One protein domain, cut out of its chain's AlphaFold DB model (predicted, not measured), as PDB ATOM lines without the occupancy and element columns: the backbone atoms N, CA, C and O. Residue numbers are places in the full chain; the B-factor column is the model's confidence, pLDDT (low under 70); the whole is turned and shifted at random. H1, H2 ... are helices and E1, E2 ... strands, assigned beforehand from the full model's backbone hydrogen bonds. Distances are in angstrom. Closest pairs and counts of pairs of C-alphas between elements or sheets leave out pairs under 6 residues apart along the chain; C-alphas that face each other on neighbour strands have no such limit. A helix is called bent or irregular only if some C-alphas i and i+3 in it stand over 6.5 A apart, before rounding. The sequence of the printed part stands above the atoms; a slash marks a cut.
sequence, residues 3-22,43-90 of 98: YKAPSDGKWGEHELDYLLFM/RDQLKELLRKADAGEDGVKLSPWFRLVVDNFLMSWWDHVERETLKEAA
ATOM      1  N   TYR A   3      37.743 -37.059   1.964       97.31
ATOM      2  CA  TYR A   3      37.894 -35.842   1.165       97.31
ATOM      3  C   TYR A   3      36.838 -34.798   1.528       97.31
ATOM      4  O   TYR A   3      35.812 -35.105   2.141       97.31
ATOM      5  N   LYS A   4      37.089 -33.550   1.132       96.69
ATOM      6  CA  LYS A   4      36.116 -32.459   1.208       96.69
ATOM      7  C   LYS A   4      36.147 -31.658  -0.084       96.69
ATOM      8  O   LYS A   4      37.211 -31.194  -0.486       96.69
ATOM      9  N   ALA A   5      34.985 -31.428  -0.682       96.12
ATOM     10  CA  ALA A   5      34.877 -30.670  -1.919       96.12
ATOM     11  C   ALA A   5      33.664 -29.728  -1.897       96.12
ATOM     12  O   ALA A   5      32.561 -30.156  -1.561       96.12
ATOM     13  N   PRO A   6      33.822 -28.440  -2.239       95.12
ATOM     14  CA  PRO A   6      32.678 -27.573  -2.480       95.12
ATOM     15  C   PRO A   6      32.016 -27.934  -3.818       95.12
ATOM     16  O   PRO A   6      32.703 -28.236  -4.792       95.12
ATOM     17  N   SER A   7      30.689 -27.851  -3.867       92.44
ATOM     18  CA  SER A   7      29.920 -27.893  -5.117       92.44
ATOM     19  C   SER A   7      29.625 -26.466  -5.589       92.44
ATOM     20  O   SER A   7      29.961 -26.087  -6.710       92.44
ATOM     21  N   ASP A   8      29.095 -25.634  -4.689       91.56
ATOM     22  CA  ASP A   8      28.863 -24.209  -4.915       91.56
ATOM     23  C   ASP A   8      29.104 -23.392  -3.626       91.56
ATOM     24  O   ASP A   8      29.680 -23.874  -2.651       91.56
ATOM     25  N   GLY A   9      28.692 -22.119  -3.610       92.00
ATOM     26  CA  GLY A   9      28.846 -21.238  -2.444       92.00
ATOM     27  C   GLY A   9      28.006 -21.620  -1.214       92.00
ATOM     28  O   GLY A   9      28.112 -20.949  -0.187       92.00
ATOM     29  N   LYS A  10      27.162 -22.654  -1.301       96.50
ATOM     30  CA  LYS A  10      26.250 -23.114  -0.246       96.50
ATOM     31  C   LYS A  10      26.383 -24.615   0.041       96.50
ATOM     32  O   LYS A  10      26.223 -25.014   1.193       96.50
ATOM     33  N   TRP A  11      26.656 -25.427  -0.973       97.44
ATOM     34  CA  TRP A  11      26.647 -26.884  -0.925       97.44
ATOM     35  C   TRP A  11      28.031 -27.476  -1.188       97.44
ATOM     36  O   TRP A  11      28.849 -26.915  -1.917       97.44
ATOM     37  N   GLY A  12      28.280 -28.651  -0.618       96.56
ATOM     38  CA  GLY A  12      29.499 -29.423  -0.822       96.56
ATOM     39  C   GLY A  12      29.444 -30.763  -0.100       96.56
ATOM     40  O   GLY A  12      28.479 -31.060   0.603       96.56
ATOM     41  N   GLU A  13      30.509 -31.534  -0.262       97.25
ATOM     42  CA  GLU A  13      30.690 -32.884   0.265       97.25
ATOM     43  C   GLU A  13      31.830 -32.897   1.293       97.25
ATOM     44  O   GLU A  13      32.809 -32.150   1.183       97.25
ATOM     45  N   HIS A  14      31.696 -33.740   2.317       97.62
ATOM     46  CA  HIS A  14      32.753 -34.050   3.277       97.62
ATOM     47  C   HIS A  14      32.543 -35.474   3.789       97.62
ATOM     48  O   HIS A  14      31.701 -35.712   4.655       97.62
ATOM     49  N   GLU A  15      33.283 -36.417   3.216       98.00
ATOM     50  CA  GLU A  15      32.911 -37.829   3.275       98.00
ATOM     51  C   GLU A  15      34.113 -38.728   3.525       98.00
ATOM     52  O   GLU A  15      35.215 -38.477   3.034       98.00
ATOM     53  N   LEU A  16      33.866 -39.811   4.265       97.81
ATOM     54  CA  LEU A  16      34.701 -41.005   4.246       97.81
ATOM     55  C   LEU A  16      34.056 -42.010   3.290       97.81
ATOM     56  O   LEU A  16      33.182 -42.778   3.688       97.81
ATOM     57  N   ASP A  17      34.494 -41.979   2.042       97.31
ATOM     58  CA  ASP A  17      33.867 -42.711   0.953       97.31
ATOM     59  C   ASP A  17      34.521 -44.081   0.711       97.31
ATOM     60  O   ASP A  17      35.755 -44.222   0.732       97.31
ATOM     61  N   TYR A  18      33.687 -45.098   0.499       97.00
ATOM     62  CA  TYR A  18      34.108 -46.464   0.190       97.00
ATOM     63  C   TYR A  18      34.100 -46.654  -1.322       97.00
ATOM     64  O   TYR A  18      33.054 -46.630  -1.961       97.00
ATOM     65  N   LEU A  19      35.273 -46.913  -1.897       95.75
ATOM     66  CA  LEU A  19      35.410 -47.113  -3.336       95.75
ATOM     67  C   LEU A  19      35.197 -48.593  -3.664       95.75
ATOM     68  O   LEU A  19      35.972 -49.452  -3.242       95.75
ATOM     69  N   LEU A  20      34.109 -48.886  -4.378       94.19
ATOM     70  CA  LEU A  20      33.664 -50.238  -4.714       94.19
ATOM     71  C   LEU A  20      33.789 -50.484  -6.223       94.19
ATOM     72  O   LEU A  20      33.469 -49.610  -7.026       94.19
ATOM     73  N   PHE A  21      34.188 -51.698  -6.612       88.81
ATOM     74  CA  PHE A  21      34.359 -52.092  -8.017       88.81
ATOM     75  C   PHE A  21      33.543 -53.329  -8.354       88.81
ATOM     76  O   PHE A  21      33.348 -54.221  -7.526       88.81
ATOM     77  N   MET A  22      33.117 -53.408  -9.611       90.94
ATOM     78  CA  MET A  22      32.435 -54.566 -10.169       90.94
ATOM     79  C   MET A  22      32.855 -54.746 -11.628       90.94
ATOM     80  O   MET A  22      32.831 -53.795 -12.401       90.94
ATOM     81  N   ARG A  43      40.199 -46.787 -21.826       95.44
ATOM     82  CA  ARG A  43      41.238 -45.927 -21.228       95.44
ATOM     83  C   ARG A  43      41.490 -44.642 -22.023       95.44
ATOM     84  O   ARG A  43      41.610 -43.573 -21.430       95.44
ATOM     85  N   ASP A  44      41.555 -44.726 -23.348       97.06
ATOM     86  CA  ASP A  44      41.847 -43.563 -24.196       97.06
ATOM     87  C   ASP A  44      40.661 -42.597 -24.259       97.06
ATOM     88  O   ASP A  44      40.839 -41.384 -24.190       97.06
ATOM     89  N   GLN A  45      39.438 -43.126 -24.292       97.62
ATOM     90  CA  GLN A  45      38.220 -42.326 -24.204       97.62
ATOM     91  C   GLN A  45      38.093 -41.627 -22.847       97.62
ATOM     92  O   GLN A  45      37.648 -40.482 -22.808       97.62
ATOM     93  N   LEU A  46      38.501 -42.276 -21.748       97.06
ATOM     94  CA  LEU A  46      38.556 -41.634 -20.434       97.06
ATOM     95  C   LEU A  46      39.601 -40.508 -20.408       97.06
ATOM     96  O   LEU A  46      39.297 -39.418 -19.935       97.06
ATOM     97  N   LYS A  47      40.805 -40.738 -20.950       96.06
ATOM     98  CA  LYS A  47      41.846 -39.698 -21.056       96.06
ATOM     99  C   LYS A  47      41.368 -38.488 -21.852       96.06
ATOM    100  O   LYS A  47      41.579 -37.358 -21.425       96.06
ATOM    101  N   GLU A  48      40.691 -38.720 -22.973       97.06
ATOM    102  CA  GLU A  48      40.122 -37.631 -23.765       97.06
ATOM    103  C   GLU A  48      39.005 -36.900 -23.009       97.06
ATOM    104  O   GLU A  48      38.923 -35.678 -23.070       97.06
ATOM    105  N   LEU A  49      38.178 -37.616 -22.242       96.62
ATOM    106  CA  LEU A  49      37.138 -37.004 -21.412       96.62
ATOM    107  C   LEU A  49      37.740 -36.097 -20.328       96.62
ATOM    108  O   LEU A  49      37.251 -34.986 -20.130       96.62
ATOM    109  N   LEU A  50      38.829 -36.526 -19.681       96.00
ATOM    110  CA  LEU A  50      39.583 -35.702 -18.728       96.00
ATOM    111  C   LEU A  50      40.165 -34.459 -19.405       96.00
ATOM    112  O   LEU A  50      39.991 -33.352 -18.903       96.00
ATOM    113  N   ARG A  51      40.794 -34.626 -20.576       97.12
ATOM    114  CA  ARG A  51      41.364 -33.514 -21.346       97.12
ATOM    115  C   ARG A  51      40.298 -32.478 -21.709       97.12
ATOM    116  O   ARG A  51      40.537 -31.285 -21.550       97.12
ATOM    117  N   LYS A  52      39.129 -32.926 -22.176       96.94
ATOM    118  CA  LYS A  52      38.000 -32.045 -22.505       96.94
ATOM    119  C   LYS A  52      37.476 -31.304 -21.282       96.94
ATOM    120  O   LYS A  52      37.248 -30.103 -21.374       96.94
ATOM    121  N   ALA A  53      37.336 -31.993 -20.147       95.69
ATOM    122  CA  ALA A  53      36.937 -31.366 -18.888       95.69
ATOM    123  C   ALA A  53      37.925 -30.264 -18.470       95.69
ATOM    124  O   ALA A  53      37.508 -29.151 -18.157       95.69
ATOM    125  N   ASP A  54      39.229 -30.546 -18.541       94.94
ATOM    126  CA  ASP A  54      40.290 -29.596 -18.178       94.94
ATOM    127  C   ASP A  54      40.345 -28.394 -19.138       94.94
ATOM    128  O   ASP A  54      40.608 -27.267 -18.719       94.94
ATOM    129  N   ALA A  55      40.059 -28.620 -20.423       96.44
ATOM    130  CA  ALA A  55      40.004 -27.583 -21.452       96.44
ATOM    131  C   ALA A  55      38.670 -26.807 -21.489       96.44
ATOM    132  O   ALA A  55      38.559 -25.824 -22.225       96.44
ATOM    133  N   GLY A  56      37.658 -27.224 -20.718       94.81
ATOM    134  CA  GLY A  56      36.314 -26.637 -20.749       94.81
ATOM    135  C   GLY A  56      35.555 -26.893 -22.058       94.81
ATOM    136  O   GLY A  56      34.670 -26.120 -22.425       94.81
ATOM    137  N   GLU A  57      35.910 -27.956 -22.778       96.19
ATOM    138  CA  GLU A  57      35.320 -28.326 -24.063       96.19
ATOM    139  C   GLU A  57      34.031 -29.138 -23.884       96.19
ATOM    140  O   GLU A  57      33.855 -29.871 -22.908       96.19
ATOM    141  N   ASP A  58      33.119 -29.018 -24.853       91.62
ATOM    142  CA  ASP A  58      31.872 -29.793 -24.953       91.62
ATOM    143  C   ASP A  58      30.967 -29.750 -23.703       91.62
ATOM    144  O   ASP A  58      30.072 -30.578 -23.541       91.62
ATOM    145  N   GLY A  59      31.191 -28.788 -22.801       91.25
ATOM    146  CA  GLY A  59      30.467 -28.680 -21.535       91.25
ATOM    147  C   GLY A  59      30.741 -29.826 -20.554       91.25
ATOM    148  O   GLY A  59      29.981 -29.986 -19.596       91.25
ATOM    149  N   VAL A  60      31.800 -30.616 -20.767       93.75
ATOM    150  CA  VAL A  60      32.150 -31.742 -19.895       93.75
ATOM    151  C   VAL A  60      32.556 -31.212 -18.524       93.75
ATOM    152  O   VAL A  60      33.461 -30.390 -18.395       93.75
ATOM    153  N   LYS A  61      31.895 -31.716 -17.483       93.38
ATOM    154  CA  LYS A  61      32.235 -31.450 -16.084       93.38
ATOM    155  C   LYS A  61      32.451 -32.769 -15.367       93.38
ATOM    156  O   LYS A  61      31.726 -33.732 -15.602       93.38
ATOM    157  N   LEU A  62      33.436 -32.788 -14.480       94.62
ATOM    158  CA  LEU A  62      33.741 -33.928 -13.628       94.62
ATOM    159  C   LEU A  62      33.481 -33.558 -12.178       94.62
ATOM    160  O   LEU A  62      33.782 -32.437 -11.764       94.62
ATOM    161  N   SER A  63      32.940 -34.501 -11.408       95.25
ATOM    162  CA  SER A  63      32.856 -34.313  -9.965       95.25
ATOM    163  C   SER A  63      34.269 -34.288  -9.364       95.25
ATOM    164  O   SER A  63      35.166 -34.990  -9.852       95.25
ATOM    165  N   PRO A  64      34.491 -33.509  -8.292       94.88
ATOM    166  CA  PRO A  64      35.784 -33.469  -7.619       94.88
ATOM    167  C   PRO A  64      36.260 -34.853  -7.164       94.88
ATOM    168  O   PRO A  64      37.407 -35.216  -7.421       94.88
ATOM    169  N   TRP A  65      35.376 -35.666  -6.572       96.75
ATOM    170  CA  TRP A  65      35.723 -37.016  -6.120       96.75
ATOM    171  C   TRP A  65      36.156 -37.924  -7.277       96.75
ATOM    172  O   TRP A  65      37.111 -38.686  -7.130       96.75
ATOM    173  N   PHE A  66      35.517 -37.820  -8.451       96.44
ATOM    174  CA  PHE A  66      35.877 -38.653  -9.597       96.44
ATOM    175  C   PHE A  66      37.274 -38.299 -10.095       96.44
ATOM    176  O   PHE A  66      38.067 -39.190 -10.396       96.44
ATOM    177  N   ARG A  67      37.619 -37.004 -10.108       95.38
ATOM    178  CA  ARG A  67      38.974 -36.572 -10.456       95.38
ATOM    179  C   ARG A  67      40.012 -37.097  -9.463       95.38
ATOM    180  O   ARG A  67      41.019 -37.647  -9.897       95.38
ATOM    181  N   LEU A  68      39.734 -37.020  -8.158       96.56
ATOM    182  CA  LEU A  68      40.610 -37.592  -7.126       96.56
ATOM    183  C   LEU A  68      40.837 -39.092  -7.349       96.56
ATOM    184  O   LEU A  68      41.971 -39.563  -7.275       96.56
ATOM    185  N   VAL A  69      39.777 -39.834  -7.671       96.75
ATOM    186  CA  VAL A  69      39.864 -41.268  -7.954       96.75
ATOM    187  C   VAL A  69      40.731 -41.556  -9.178       96.75
ATOM    188  O   VAL A  69      41.598 -42.431  -9.127       96.75
ATOM    189  N   VAL A  70      40.517 -40.822 -10.268       95.81
ATOM    190  CA  VAL A  70      41.272 -40.986 -11.514       95.81
ATOM    191  C   VAL A  70      42.761 -40.722 -11.301       95.81
ATOM    192  O   VAL A  70      43.583 -41.551 -11.694       95.81
ATOM    193  N   ASP A  71      43.089 -39.599 -10.664       95.06
ATOM    194  CA  ASP A  71      44.465 -39.116 -10.536       95.06
ATOM    195  C   ASP A  71      45.301 -39.972  -9.575       95.06
ATOM    196  O   ASP A  71      46.514 -40.080  -9.744       95.06
ATOM    197  N   ASN A  72      44.664 -40.600  -8.578       96.06
ATOM    198  CA  ASN A  72      45.379 -41.326  -7.525       96.06
ATOM    199  C   ASN A  72      45.317 -42.848  -7.667       96.06
ATOM    200  O   ASN A  72      46.233 -43.531  -7.208       96.06
ATOM    201  N   PHE A  73      44.257 -43.402  -8.265       95.88
ATOM    202  CA  PHE A  73      43.990 -44.834  -8.120       95.88
ATOM    203  C   PHE A  73      43.528 -45.553  -9.387       95.88
ATOM    204  O   PHE A  73      43.985 -46.667  -9.655       95.88
ATOM    205  N   LEU A  74      42.638 -44.945 -10.178       96.06
ATOM    206  CA  LEU A  74      41.872 -45.664 -11.201       96.06
ATOM    207  C   LEU A  74      42.747 -46.390 -12.225       96.06
ATOM    208  O   LEU A  74      42.435 -47.518 -12.591       96.06
ATOM    209  N   MET A  75      43.838 -45.767 -12.674       94.94
ATOM    210  CA  MET A  75      44.718 -46.371 -13.683       94.94
ATOM    211  C   MET A  75      45.407 -47.635 -13.155       94.94
ATOM    212  O   MET A  75      45.475 -48.630 -13.872       94.94
ATOM    213  N   SER A  76      45.829 -47.628 -11.886       95.56
ATOM    214  CA  SER A  76      46.411 -48.799 -11.219       95.56
ATOM    215  C   SER A  76      45.377 -49.918 -11.053       95.56
ATOM    216  O   SER A  76      45.637 -51.079 -11.366       95.56
ATOM    217  N   TRP A  77      44.153 -49.581 -10.637       96.00
ATOM    218  CA  TRP A  77      43.072 -50.566 -10.537       96.00
ATOM    219  C   TRP A  77      42.705 -51.176 -11.886       96.00
ATOM    220  O   TRP A  77      42.447 -52.375 -11.964       96.00
ATOM    221  N   TRP A  78      42.725 -50.378 -12.951       96.38
ATOM    222  CA  TRP A  78      42.496 -50.866 -14.306       96.38
ATOM    223  C   TRP A  78      43.569 -51.883 -14.722       96.38
ATOM    224  O   TRP A  78      43.229 -52.934 -15.270       96.38
ATOM    225  N   ASP A  79      44.842 -51.640 -14.383       96.62
ATOM    226  CA  ASP A  79      45.925 -52.609 -14.607       96.62
ATOM    227  C   ASP A  79      45.663 -53.926 -13.859       96.62
ATOM    228  O   ASP A  79      45.867 -55.012 -14.407       96.62
ATOM    229  N   HIS A  80      45.151 -53.856 -12.626       96.44
ATOM    230  CA  HIS A  80      44.756 -55.046 -11.873       96.44
ATOM    231  C   HIS A  80      43.576 -55.798 -12.501       96.44
ATOM    232  O   HIS A  80      43.555 -57.029 -12.442       96.44
ATOM    233  N   VAL A  81      42.608 -55.104 -13.110       94.94
ATOM    234  CA  VAL A  81      41.502 -55.745 -13.844       94.94
ATOM    235  C   VAL A  81      42.034 -56.521 -15.046       94.94
ATOM    236  O   VAL A  81      41.720 -57.698 -15.192       94.94
ATOM    237  N   GLU A  82      42.877 -55.898 -15.872       95.19
ATOM    238  CA  GLU A  82      43.438 -56.530 -17.078       95.19
ATOM    239  C   GLU A  82      44.352 -57.717 -16.761       95.19
ATOM    240  O   GLU A  82      44.459 -58.655 -17.548       95.19
ATOM    241  N   ARG A  83      44.995 -57.692 -15.592       96.88
ATOM    242  CA  ARG A  83      45.841 -58.780 -15.094       96.88
ATOM    243  C   ARG A  83      45.091 -59.831 -14.279       96.88
ATOM    244  O   ARG A  83      45.738 -60.730 -13.755       96.88
ATOM    245  N   GLU A  84      43.779 -59.691 -14.102       95.06
ATOM    246  CA  GLU A  84      42.954 -60.570 -13.257       95.06
ATOM    247  C   GLU A  84      43.420 -60.641 -11.782       95.06
ATOM    248  O   GLU A  84      43.242 -61.641 -11.088       95.06
ATOM    249  N   THR A  85      43.985 -59.546 -11.266       96.19
ATOM    250  CA  THR A  85      44.539 -59.421  -9.899       96.19
ATOM    251  C   THR A  85      43.787 -58.403  -9.038       96.19
ATOM    252  O   THR A  85      44.314 -57.912  -8.047       96.19
ATOM    253  N   LEU A  86      42.525 -58.094  -9.362       91.94
ATOM    254  CA  LEU A  86      41.738 -57.044  -8.692       91.94
ATOM    255  C   LEU A  86      41.681 -57.161  -7.157       91.94
ATOM    256  O   LEU A  86      41.580 -56.154  -6.467       91.94
ATOM    257  N   LYS A  87      41.788 -58.374  -6.603       92.88
ATOM    258  CA  LYS A  87      41.828 -58.586  -5.145       92.88
ATOM    259  C   LYS A  87      43.034 -57.923  -4.469       92.88
ATOM    260  O   LYS A  87      42.935 -57.576  -3.300       92.88
ATOM    261  N   GLU A  88      44.144 -57.752  -5.182       95.19
ATOM    262  CA  GLU A  88      45.365 -57.120  -4.666       95.19
ATOM    263  C   GLU A  88      45.225 -55.599  -4.538       95.19
ATOM    264  O   GLU A  88      45.911 -54.988  -3.726       95.19
ATOM    265  N   ALA A  89      44.301 -54.994  -5.289       93.94
ATOM    266  CA  ALA A  89      43.990 -53.572  -5.192       93.94
ATOM    267  C   ALA A  89      43.183 -53.205  -3.933       93.94
ATOM    268  O   ALA A  89      43.005 -52.020  -3.644       93.94
ATOM    269  N   ALA A  90      42.651 -54.198  -3.211       94.25
ATOM    270  CA  ALA A  90      41.832 -53.964  -2.033       94.25
ATOM    271  C   ALA A  90      42.690 -53.505  -0.846       94.25
ATOM    272  O   ALA A  90      43.589 -54.211  -0.393       94.25
TER     273      ALA A  90
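AT A GLANCE: This is residues 3 to 22 and 43 to 90 of the 98 residues of the protein "Umc1301" of Arundo donax (UniProt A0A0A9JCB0). The bent helix H2 runs through the middle, with the strand hairpin E1 E2 on one side of its first arm and H1 across a gap on the other; short H3 folds back at its far end. The printed part has 68 residues: two named strands in an antiparallel sheet, then three named helices, mostly helix. It is loose, radius of gyration of the C-alphas 14.3 A, spanning 42 by 29 by 17 A.

HOW THE PARTS SIT: Start at the hairpin of E1, residues 3 to 6, and E2, residues 12 to 16, antiparallel at 172 degrees; N 13 and O 5, 2.8 A apart, are within hydrogen-bond range. H2, residues 64 to 82, was assigned as one helix by its hydrogen bonds but is bent: C-alphas 72 and 75 are 8.0 A apart. Its arms H2a, residues 64 to 72, and H2b, residues 75 to 82, stand at a steep tilt of 69.9 degrees, only just short of about perpendicular. The closest C-alphas of E1 and H2a, Ala 5 and Pro 64, are 6.4 A apart. H2b touches H3, residues 86 to 89, closest at C-alphas His 80 and Leu 86, 4.8 A. H1, residues 43 to 55, is only just apart from both arms, closest 8.3 A. In H1, H2a and H2b every O i to N i+4 pair is within range; H3 is too short for one.

IN THESE COORDINATES: Find C-alpha 3 at (37.894, -35.842, 1.165), where E1 begins. E2 measures 13.7 A, H1 18.4 A, H2a 12.4 A and H2b 10.8 A; H3 ends at C-alpha 89, (43.990, -53.572, -5.192).

THE WHOLE: Across the cut, residues 23 to 42 are not printed, and C-alphas 22 and 43 are 16.6 A apart. No printed residue is under 70 in pLDDT.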